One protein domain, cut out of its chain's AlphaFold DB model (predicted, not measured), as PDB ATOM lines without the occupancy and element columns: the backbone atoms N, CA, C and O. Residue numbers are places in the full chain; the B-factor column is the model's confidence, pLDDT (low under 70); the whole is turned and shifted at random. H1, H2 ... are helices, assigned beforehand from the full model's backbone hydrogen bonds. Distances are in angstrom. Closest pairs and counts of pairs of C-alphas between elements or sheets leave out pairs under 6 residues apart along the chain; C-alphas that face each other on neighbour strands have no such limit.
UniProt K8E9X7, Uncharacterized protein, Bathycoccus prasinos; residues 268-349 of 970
ATOM      1  N   GLY A 268     275.372 104.700 387.233       37.16
ATOM      2  CA  GLY A 268     275.712 103.373 386.691       37.16
ATOM      3  C   GLY A 268     277.176 102.907 386.713       37.16
ATOM      4  O   GLY A 268     277.381 101.700 386.769       37.16
ATOM      5  N   ASP A 269     278.189 103.783 386.671       36.34
ATOM      6  CA  ASP A 269     279.594 103.348 386.470       36.34
ATOM      7  C   ASP A 269     280.603 103.804 387.544       36.34
ATOM      8  O   ASP A 269     281.766 103.400 387.507       36.34
ATOM      9  N   GLY A 270     280.178 104.621 388.515       42.81
ATOM     10  CA  GLY A 270     280.993 105.016 389.671       42.81
ATOM     11  C   GLY A 270     282.210 105.903 389.364       42.81
ATOM     12  O   GLY A 270     282.999 106.162 390.272       42.81
ATOM     13  N   LYS A 271     282.390 106.398 388.129       42.81
ATOM     14  CA  LYS A 271     283.507 107.292 387.778       42.81
ATOM     15  C   LYS A 271     283.059 108.755 387.771       42.81
ATOM     16  O   LYS A 271     282.367 109.187 386.854       42.81
ATOM     17  N   LYS A 272     283.499 109.527 388.776       52.69
ATOM     18  CA  LYS A 272     283.394 111.000 388.800       52.69
ATOM     19  C   LYS A 272     284.143 111.566 387.587       52.69
ATOM     20  O   LYS A 272     285.330 111.274 387.434       52.69
ATOM     21  N   ARG A 273     283.479 112.336 386.716       55.72
ATOM     22  CA  ARG A 273     284.128 112.918 385.521       55.72
ATOM     23  C   ARG A 273     284.492 114.392 385.709       55.72
ATOM     24  O   ARG A 273     285.432 114.844 385.058       55.72
ATOM     25  N   MET A 274     283.867 115.111 386.643       64.56
ATOM     26  CA  MET A 274     284.252 116.468 387.023       64.56
ATOM     27  C   MET A 274     284.574 116.551 388.518       64.56
ATOM     28  O   MET A 274     283.778 116.187 389.376       64.56
ATOM     29  N   VAL A 275     285.757 117.078 388.824       67.44
ATOM     30  CA  VAL A 275     286.230 117.334 390.190       67.44
ATOM     31  C   VAL A 275     286.455 118.835 390.338       67.44
ATOM     32  O   VAL A 275     286.878 119.498 389.383       67.44
ATOM     33  N   TRP A 276     286.158 119.380 391.515       76.50
ATOM     34  CA  TRP A 276     286.504 120.758 391.850       76.50
ATOM     35  C   TRP A 276     288.021 120.943 391.775       76.50
ATOM     36  O   TRP A 276     288.769 120.213 392.423       76.50
ATOM     37  N   VAL A 277     288.497 121.928 391.012       79.12
ATOM     38  CA  VAL A 277     289.922 122.270 391.029       79.12
ATOM     39  C   VAL A 277     290.248 123.004 392.327       79.12
ATOM     40  O   VAL A 277     289.946 124.190 392.492       79.12
ATOM     41  N   VAL A 278     290.881 122.260 393.230       70.56
ATOM     42  CA  VAL A 278     291.443 122.735 394.490       70.56
ATOM     43  C   VAL A 278     292.880 122.225 394.565       70.56
ATOM     44  O   VAL A 278     293.107 121.024 394.679       70.56
ATOM     45  N   ASP A 279     293.852 123.122 394.452       74.62
ATOM     46  CA  ASP A 279     295.267 122.817 394.675       74.62
ATOM     47  C   ASP A 279     296.003 123.997 395.313       74.62
ATOM     48  O   ASP A 279     295.429 125.070 395.503       74.62
ATOM     49  N   ASP A 280     297.290 123.810 395.614       66.06
ATOM     50  CA  ASP A 280     298.147 124.793 396.292       66.06
ATOM     51  C   ASP A 280     298.159 126.188 395.640       66.06
ATOM     52  O   ASP A 280     298.585 127.163 396.260       66.06
ATOM     53  N   LYS A 281     297.729 126.306 394.377       65.62
ATOM     54  CA  LYS A 281     297.749 127.550 393.598       65.62
ATOM     55  C   LYS A 281     296.355 128.104 393.304       65.62
ATOM     56  O   LYS A 281     296.267 129.222 392.796       65.62
ATOM     57  N   CYS A 282     295.284 127.353 393.557       71.69
ATOM     58  CA  CYS A 282     293.938 127.694 393.108       71.69
ATOM     59  C   CYS A 282     292.862 127.032 393.976       71.69
ATOM     60  O   CYS A 282     292.747 125.809 393.986       71.69
ATOM     61  N   ASP A 283     291.996 127.839 394.595       82.25
ATOM     62  CA  ASP A 283     290.720 127.367 395.143       82.25
ATOM     63  C   ASP A 283     289.563 127.976 394.344       82.25
ATOM     64  O   ASP A 283     289.190 129.136 394.543       82.25
ATOM     65  N   LEU A 284     288.985 127.177 393.438       87.06
ATOM     66  CA  LEU A 284     287.854 127.611 392.618       87.06
ATOM     67  C   LEU A 284     286.676 128.097 393.470       87.06
ATOM     68  O   LEU A 284     285.975 129.033 393.083       87.06
ATOM     69  N   ARG A 285     286.446 127.470 394.626       86.19
ATOM     70  CA  ARG A 285     285.293 127.763 395.483       86.19
ATOM     71  C   ARG A 285     285.405 129.174 396.031       86.19
ATOM     72  O   ARG A 285     284.445 129.935 395.955       86.19
ATOM     73  N   LYS A 286     286.600 129.564 396.476       84.56
ATOM     74  CA  LYS A 286     286.876 130.940 396.896       84.56
ATOM     75  C   LYS A 286     286.622 131.934 395.760       84.56
ATOM     76  O   LYS A 286     285.892 132.899 395.959       84.56
ATOM     77  N   SER A 287     287.133 131.667 394.557       90.31
ATOM     78  CA  SER A 287     286.920 132.552 393.400       90.31
ATOM     79  C   SER A 287     285.442 132.706 393.024       90.31
ATOM     80  O   SER A 287     285.013 133.803 392.673       90.31
ATOM     81  N   ILE A 288     284.644 131.634 393.116       92.62
ATOM     82  CA  ILE A 288     283.188 131.707 392.919       92.62
ATOM     83  C   ILE A 288     282.556 132.567 394.009       92.62
ATOM     84  O   ILE A 288     281.753 133.443 393.697       92.62
ATOM     85  N   SER A 289     282.932 132.343 395.269       90.75
ATOM     86  CA  SER A 289     282.408 133.118 396.388       90.75
ATOM     87  C   SER A 289     282.663 134.615 396.214       90.75
ATOM     88  O   SER A 289     281.735 135.401 396.387       90.75
ATOM     89  N   ASP A 290     283.885 135.005 395.854       90.31
ATOM     90  CA  ASP A 290     284.262 136.410 395.682       90.31
ATOM     91  C   ASP A 290     283.535 137.036 394.470       90.31
ATOM     92  O   ASP A 290     283.106 138.191 394.502       90.31
ATOM     93  N   ALA A 291     283.328 136.261 393.397       93.62
ATOM     94  CA  ALA A 291     282.563 136.699 392.229       93.62
ATOM     95  C   ALA A 291     281.066 136.900 392.532       93.62
ATOM     96  O   ALA A 291     280.445 137.824 391.996       93.62
ATOM     97  N   VAL A 292     280.482 136.045 393.377       94.62
ATOM     98  CA  VAL A 292     279.086 136.163 393.829       94.62
ATOM     99  C   VAL A 292     278.921 137.370 394.745       94.62
ATOM    100  O   VAL A 292     278.022 138.173 394.509       94.62
ATOM    101  N   GLU A 293     279.821 137.555 395.711       92.44
ATOM    102  CA  GLU A 293     279.843 138.728 396.595       92.44
ATOM    103  C   GLU A 293     279.904 140.033 395.785       92.44
ATOM    104  O   GLU A 293     279.106 140.942 396.004       92.44
ATOM    105  N   MET A 294     280.757 140.106 394.755       91.12
ATOM    106  CA  MET A 294     280.798 141.257 393.844       91.12
ATOM    107  C   MET A 294     279.444 141.513 393.155       91.12
ATOM    108  O   MET A 294     279.037 142.668 393.000       91.12
ATOM    109  N   GLY A 295     278.749 140.456 392.727       89.69
ATOM    110  CA  GLY A 295     277.434 140.550 392.092       89.69
ATOM    111  C   GLY A 295     276.288 140.886 393.055       89.69
ATOM    112  O   GLY A 295     275.242 141.356 392.604       89.69
ATOM    113  N   CYS A 296     276.475 140.702 394.363       90.38
ATOM    114  CA  CYS A 296     275.505 141.078 395.394       90.38
ATOM    115  C   CYS A 296     275.758 142.487 395.943       90.38
ATOM    116  O   CYS A 296     274.864 143.336 395.946       90.38
ATOM    117  N   SER A 297     277.000 142.763 396.326       86.94
ATOM    118  CA  SER A 297     277.393 143.953 397.085       86.94
ATOM    119  C   SER A 297     277.954 145.084 396.212       86.94
ATOM    120  O   SER A 297     278.148 146.205 396.686       86.94
ATOM    121  N   GLY A 298     278.166 144.841 394.914       81.88
ATOM    122  CA  GLY A 298     278.635 145.850 393.964       81.88
ATOM    123  C   GLY A 298     277.675 147.040 393.770       81.88
ATOM    124  O   GLY A 298     276.541 147.043 394.267       81.88
ATOM    125  N   PRO A 299     278.092 148.074 393.007       80.81
ATOM    126  CA  PRO A 299     277.227 149.200 392.656       80.81
ATOM    127  C   PRO A 299     275.919 148.720 392.005       80.81
ATOM    128  O   PRO A 299     275.971 147.745 391.256       80.81
ATOM    129  N   PRO A 300     274.772 149.410 392.177       78.06
ATOM    130  CA  PRO A 300     273.469 148.932 391.695       78.06
ATOM    131  C   PRO A 300     273.454 148.471 390.228       78.06
ATOM    132  O   PRO A 300     272.902 147.422 389.905       78.06
ATOM    133  N   ALA A 301     274.149 149.186 389.333       77.00
ATOM    134  CA  ALA A 301     274.264 148.818 387.917       77.00
ATOM    135  C   ALA A 301     274.942 147.451 387.681       77.00
ATOM    136  O   ALA A 301     274.633 146.771 386.702       77.00
ATOM    137  N   LYS A 302     275.823 147.025 388.590       84.06
ATOM    138  CA  LYS A 302     276.581 145.768 388.556       84.06
ATOM    139  C   LYS A 302     276.022 144.686 389.490       84.06
ATOM    140  O   LYS A 302     276.683 143.673 389.655       84.06
ATOM    141  N   ARG A 303     274.835 144.869 390.080       90.69
ATOM    142  CA  ARG A 303     274.181 143.810 390.869       90.69
ATOM    143  C   ARG A 303     273.553 142.739 389.984       90.69
ATOM    144  O   ARG A 303     273.329 142.983 388.794       90.69
ATOM    145  N   PHE A 304     273.245 141.571 390.536       94.62
ATOM    146  CA  PHE A 304     272.475 140.553 389.824       94.62
ATOM    147  C   PHE A 304     271.069 141.060 389.469       94.62
ATOM    148  O   PHE A 304     270.406 141.749 390.250       94.62
ATOM    149  N   ASN A 305     270.603 140.726 388.265       94.00
ATOM    150  CA  ASN A 305     269.178 140.808 387.941       94.00
ATOM    151  C   ASN A 305     268.423 139.545 388.397       94.00
ATOM    152  O   ASN A 305     269.045 138.558 388.781       94.00
ATOM    153  N   ALA A 306     267.091 139.550 388.326       91.88
ATOM    154  CA  ALA A 306     266.260 138.440 388.806       91.88
ATOM    155  C   ALA A 306     266.585 137.069 388.167       91.88
ATOM    156  O   ALA A 306     266.570 136.050 388.858       91.88
ATOM    157  N   GLN A 307     266.909 137.023 386.870       92.38
ATOM    158  CA  GLN A 307     267.283 135.778 386.183       92.38
ATOM    159  C   GLN A 307     268.675 135.302 386.611       92.38
ATOM    160  O   GLN A 307     268.884 134.108 386.833       92.38
ATOM    161  N   GLU A 308     269.629 136.228 386.714       95.12
ATOM    162  CA  GLU A 308     270.993 135.930 387.144       95.12
ATOM    163  C   GLU A 308     271.013 135.435 388.593       95.12
ATOM    164  O   GLU A 308     271.639 134.414 388.873       95.12
ATOM    165  N   PHE A 309     270.259 136.101 389.472       95.38
ATOM    166  CA  PHE A 309     270.047 135.726 390.867       95.38
ATOM    167  C   PHE A 309     269.514 134.299 390.983       95.38
ATOM    168  O   PHE A 309     270.116 133.463 391.650       95.38
ATOM    169  N   ALA A 310     268.424 133.988 390.270       93.75
ATOM    170  CA  ALA A 310     267.809 132.665 390.314       93.75
ATOM    171  C   ALA A 310     268.759 131.558 389.818       93.75
ATOM    172  O   ALA A 310     268.755 130.456 390.360       93.75
ATOM    173  N   ASN A 311     269.598 131.844 388.818       93.88
ATOM    174  CA  ASN A 311     270.606 130.897 388.333       93.88
ATOM    175  C   ASN A 311     271.709 130.639 389.369       93.88
ATOM    176  O   ASN A 311     272.133 129.495 389.526       93.88
ATOM    177  N   VAL A 312     272.172 131.681 390.068       96.62
ATOM    178  CA  VAL A 312     273.192 131.548 391.121       96.62
ATOM    179  C   VAL A 312     272.613 130.830 392.343       96.62
ATOM    180  O   VAL A 312     273.268 129.936 392.873       96.62
ATOM    181  N   ALA A 313     271.372 131.132 392.735       94.75
ATOM    182  CA  ALA A 313     270.663 130.413 393.794       94.75
ATOM    183  C   ALA A 313     270.489 128.926 393.439       94.75
ATOM    184  O   ALA A 313     270.832 128.048 394.227       94.75
ATOM    185  N   TRP A 314     270.042 128.613 392.219       92.94
ATOM    186  CA  TRP A 314     269.940 127.223 391.766       92.94
ATOM    187  C   TRP A 314     271.296 126.506 391.795       92.94
ATOM    188  O   TRP A 314     271.383 125.363 392.243       92.94
ATOM    189  N   ALA A 315     272.363 127.187 391.365       92.81
ATOM    190  CA  ALA A 315     273.708 126.636 391.414       92.81
ATOM    191  C   ALA A 315     274.170 126.348 392.847       92.81
ATOM    192  O   ALA A 315     274.680 125.265 393.107       92.81
ATOM    193  N   MET A 316     273.913 127.267 393.782       93.19
ATOM    194  CA  MET A 316     274.171 127.083 395.212       93.19
ATOM    195  C   MET A 316     273.502 125.810 395.751       93.19
ATOM    196  O   MET A 316     274.157 125.011 396.415       93.19
ATOM    197  N   ALA A 317     272.230 125.575 395.421       89.06
ATOM    198  CA  ALA A 317     271.530 124.363 395.845       89.06
ATOM    199  C   ALA A 317     272.154 123.088 395.255       89.06
ATOM    200  O   ALA A 317     272.304 122.091 395.957       89.06
ATOM    201  N   LYS A 318     272.586 123.116 393.988       85.50
ATOM    202  CA  LYS A 318     273.298 121.985 393.369       85.50
ATOM    203  C   LYS A 318     274.690 121.759 393.944       85.50
ATOM    204  O   LYS A 318     275.111 120.614 394.061       85.50
ATOM    205  N   PHE A 319     275.381 122.818 394.349       86.06
ATOM    206  CA  PHE A 319     276.632 122.692 395.091       86.06
ATOM    207  C   PHE A 319     276.397 122.074 396.470       86.06
ATOM    208  O   PHE A 319     277.224 121.285 396.904       86.06
ATOM    209  N   ASN A 320     275.268 122.359 397.125       83.19
ATOM    210  CA  ASN A 320     274.906 121.725 398.395       83.19
ATOM    211  C   ASN A 320     274.623 120.217 398.249       83.19
ATOM    212  O   ASN A 320     275.002 119.432 399.112       83.19
ATOM    213  N   GLU A 321     273.978 119.816 397.150       76.31
ATOM    214  CA  GLU A 321     273.639 118.415 396.845       76.31
ATOM    215  C   GLU A 321     274.822 117.582 396.334       76.31
ATOM    216  O   GLU A 321     274.753 116.352 396.346       76.31
ATOM    217  N   ALA A 322     275.891 118.224 395.851       71.31
ATOM    218  CA  ALA A 322     277.043 117.521 395.302       71.31
ATOM    219  C   ALA A 322     277.646 116.570 396.359       71.31
ATOM    220  O   ALA A 322     277.768 116.979 397.516       71.31
ATOM    221  N   PRO A 323     278.053 115.333 396.007       59.25
ATOM    222  CA  PRO A 323     278.642 114.383 396.953       59.25
ATOM    223  C   PRO A 323     279.805 114.999 397.742       59.25
ATOM    224  O   PRO A 323     280.511 115.863 397.226       59.25
ATOM    225  N   ASN A 324     280.017 114.564 398.989       53.44
ATOM    226  CA  ASN A 324     281.184 114.993 399.765       53.44
ATOM    227  C   ASN A 324     282.452 114.570 399.009       53.44
ATOM    228  O   ASN A 324     282.701 113.378 398.819       53.44
ATOM    229  N   ASP A 325     283.236 115.540 398.546       51.34
ATOM    230  CA  ASP A 325     284.645 115.292 398.271       51.34
ATOM    231  C   ASP A 325     285.362 115.191 399.621       51.34
ATOM    232  O   ASP A 325     284.938 115.824 400.590       51.34
ATOM    233  N   GLU A 326     286.415 114.381 399.700       45.94
ATOM    234  CA  GLU A 326     287.238 114.145 400.899       45.94
ATOM    235  C   GLU A 326     288.045 115.396 401.329       45.94
ATOM    236  O   GLU A 326     289.190 115.311 401.762       45.94
ATOM    237  N   ASP A 327     287.472 116.593 401.193       48.59
ATOM    238  CA  ASP A 327     288.018 117.826 401.739       48.59
ATOM    239  C   ASP A 327     287.770 117.860 403.251       48.59
ATOM    240  O   ASP A 327     286.679 118.191 403.724       48.59
ATOM    241  N   ALA A 328     288.823 117.551 404.007       38.41
ATOM    242  CA  ALA A 328     288.864 117.601 405.466       38.41
ATOM    243  C   ALA A 328     288.496 118.977 406.076       38.41
ATOM    244  O   ALA A 328     288.234 119.045 407.276       38.41
ATOM    245  N   ASN A 329     288.447 120.056 405.281       42.59
ATOM    246  CA  ASN A 329     288.195 121.428 405.737       42.59
ATOM    247  C   ASN A 329     286.787 121.963 405.409       42.59
ATOM    248  O   ASN A 329     286.486 123.111 405.735       42.59
ATOM    249  N   GLY A 330     285.913 121.180 404.761       56.97
ATOM    250  CA  GLY A 330     284.518 121.581 404.526       56.97
ATOM    251  C   GLY A 330     284.322 122.752 403.547       56.97
ATOM    252  O   GLY A 330     283.305 123.445 403.608       56.97
ATOM    253  N   GLY A 331     285.244 122.990 402.605       66.12
ATOM    254  CA  GLY A 331     285.223 124.175 401.733       66.12
ATOM    255  C   GLY A 331     283.965 124.329 400.860       66.12
ATOM    256  O   GLY A 331     283.571 125.450 400.538       66.12
ATOM    257  N   ARG A 332     283.285 123.226 400.509       75.31
ATOM    258  CA  ARG A 332     281.988 123.252 399.798       75.31
ATOM    259  C   ARG A 332     280.898 123.923 400.629       75.31
ATOM    260  O   ARG A 332     280.139 124.737 400.116       75.31
ATOM    261  N   GLU A 333     280.815 123.568 401.903       73.69
ATOM    262  CA  GLU A 333     279.835 124.145 402.812       73.69
ATOM    263  C   GLU A 333     280.113 125.627 403.043       73.69
ATOM    264  O   GLU A 333     279.190 126.433 402.976       73.69
ATOM    265  N   VAL A 334     281.381 125.996 403.255       74.62
ATOM    266  CA  VAL A 334     281.782 127.401 403.415       74.62
ATOM    267  C   VAL A 334     281.326 128.230 402.211       74.62
ATOM    268  O   VAL A 334     280.742 129.299 402.388       74.62
ATOM    269  N   LEU A 335     281.524 127.712 400.992       84.25
ATOM    270  CA  LEU A 335     281.031 128.340 399.767       84.25
ATOM    271  C   LEU A 335     279.503 128.492 399.773       84.25
ATOM    272  O   LEU A 335     279.006 129.596 399.563       84.25
ATOM    273  N   VAL A 336     278.763 127.403 399.995       85.56
ATOM    274  CA  VAL A 336     277.290 127.406 399.956       85.56
ATOM    275  C   VAL A 336     276.716 128.364 400.998       85.56
ATOM    276  O   VAL A 336     275.841 129.163 400.669       85.56
ATOM    277  N   ASN A 337     277.238 128.346 402.225       80.94
ATOM    278  CA  ASN A 337     276.772 129.210 403.307       80.94
ATOM    279  C   ASN A 337     277.059 130.686 403.009       80.94
ATOM    280  O   ASN A 337     276.180 131.529 403.206       80.94
ATOM    281  N   LYS A 338     278.249 131.010 402.480       82.81
ATOM    282  CA  LYS A 338     278.574 132.386 402.080       82.81
ATOM    283  C   LYS A 338     277.701 132.848 400.909       82.81
ATOM    284  O   LYS A 338     277.130 133.931 400.981       82.81
ATOM    285  N   MET A 339     277.509 132.022 399.877       91.75
ATOM    286  CA  MET A 339     276.590 132.328 398.770       91.75
ATOM    287  C   MET A 339     275.162 132.589 399.265       91.75
ATOM    288  O   MET A 339     274.537 133.552 398.822       91.75
ATOM    289  N   ALA A 340     274.658 131.757 400.181       88.38
ATOM    290  CA  ALA A 340     273.320 131.903 400.745       88.38
ATOM    291  C   ALA A 340     273.167 133.245 401.464       88.38
ATOM    292  O   ALA A 340     272.195 133.954 401.216       88.38
ATOM    293  N   LEU A 341     274.150 133.624 402.286       85.44
ATOM    294  CA  LEU A 341     274.146 134.889 403.016       85.44
ATOM    295  C   LEU A 341     274.149 136.101 402.068       85.44
ATOM    296  O   LEU A 341     273.292 136.971 402.194       85.44
ATOM    297  N   GLU A 342     275.043 136.128 401.078       89.88
ATOM    298  CA  GLU A 342     275.142 137.232 400.107       89.88
ATOM    299  C   GLU A 342     273.854 137.407 399.287       89.88
ATOM    300  O   GLU A 342     273.364 138.520 399.080       89.88
ATOM    301  N   LEU A 343     273.278 136.299 398.806       92.38
ATOM    302  CA  LEU A 343     272.029 136.329 398.045       92.38
ATOM    303  C   LEU A 343     270.838 136.730 398.927       92.38
ATOM    304  O   LEU A 343     269.953 137.454 398.466       92.38
ATOM    305  N   LYS A 344     270.815 136.284 400.187       90.31
ATOM    306  CA  LYS A 344     269.793 136.654 401.171       90.31
ATOM    307  C   LYS A 344     269.771 138.166 401.387       90.31
ATOM    308  O   LYS A 344     268.723 138.786 401.213       90.31
ATOM    309  N   GLU A 345     270.923 138.766 401.688       88.56
ATOM    310  CA  GLU A 345     271.047 140.216 401.900       88.56
ATOM    311  C   GLU A 345     270.646 141.008 400.647       88.56
ATOM    312  O   GLU A 345     269.893 141.986 400.725       88.56
ATOM    313  N   LEU A 346     271.058 140.547 399.459       90.31
ATOM    314  CA  LEU A 346     270.648 141.168 398.202       90.31
ATOM    315  C   LEU A 346     269.117 141.140 398.023       90.31
ATOM    316  O   LEU A 346     268.541 142.156 397.620       90.31
ATOM    317  N   LEU A 347     268.452 140.022 398.335       89.19
ATOM    318  CA  LEU A 347     266.995 139.899 398.208       89.19
ATOM    319  C   LEU A 347     266.248 140.792 399.212       89.19
ATOM    320  O   LEU A 347     265.287 141.462 398.829       89.19
ATOM    321  N   ILE A 348     266.707 140.830 400.469       86.81
ATOM    322  CA  ILE A 348     266.116 141.654 401.537       86.81
ATOM    323  C   ILE A 348     266.257 143.145 401.217       86.81
ATOM    324  O   ILE A 348     265.319 143.907 401.437       86.81
ATOM    325  N   SER A 349     267.389 143.564 400.642       83.38
ATOM    326  CA  SER A 349     267.642 144.970 400.297       83.38
ATOM    327  C   SER A 349     266.737 145.539 399.190       83.38
ATOM    328  O   SER A 349     266.815 146.729 398.897       83.38
TER     329      SER A 349
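What this domain is: This is residues 268 to 349 of the 970 residues of an uncharacterized protein of Bathycoccus prasinos (UniProt K8E9X7). Three helices of similar length make a small bundle, their centres at the corners of a triangle: H1 and H3 lie side by side and run the same way, while H2 folds back the opposite way and packs on H3. Before the bundle comes a stretch of 16 residues with no named element, and its first part, residues 268 to 274, sticks out as a free tail. The printed part has 82 residues, with H1, H2 and H3 in that order along the chain and no named strand, and its class is all helix. It is only just loose, close to compact, with a radius of gyration of the C-alphas of 14.2 A, and the C-alphas span 44 by 31 by 17 A.

How they stand to each other: Begin at residues 268 to 274, which stand free. A little further on, residues 278 to 279 and residues 282 to 283 form a short antiparallel pairing, just before H1, residues 284 to 297. Next look at H2, residues 306 to 321: it is close to H1 but not clearly touching, the closest C-alphas being those of Val 292 and Val 312, 8.0 A apart. These two helices run opposite ways at a shallow tilt of 32 degrees, only just short of steep. Then turn to H3, residues 331 to 348, which touches H1, with the closest C-alphas, those of Cys 296 and Leu 346, 5.6 A apart. H1 and H3 run the same way at a shallow tilt of 9 degrees. H2 and H3 form a helical hairpin: they touch and run opposite ways at a shallow tilt of 29 degrees, and their closest C-alphas, those of Met 316 and Val 336, are 5.7 A apart. In H1, H2 and H3 every O i to N i+4 pair is within hydrogen-bond range.

Where its parts are: Find C-alpha 284 at (287.854, 127.611, 392.618); from there H1 runs 19.9 A to C-alpha 297. H2 begins at C-alpha 306, at (266.260, 138.440, 388.806), and runs 22.8 A to C-alpha 321. H3, the longest helix with 18 residues, starts at C-alpha 331 and ends 25.9 A away at C-alpha 348, at (266.116, 141.654, 401.537).

The domain as a whole: The two C-alphas farthest apart are those of Asp 269, in the free stretch, and Pro 299, 46.3 A from each other. The printed part has no cut, and the links from H1 to H2 and from H2 to H3 are short, with 8 and 9 residues. In the B-factor column you will find a mean pLDDT of 78.6 for the printed part; it is under 70 at residues 268 to 275, 280 to 281 and 323 to 331, of which 331 belongs to H3.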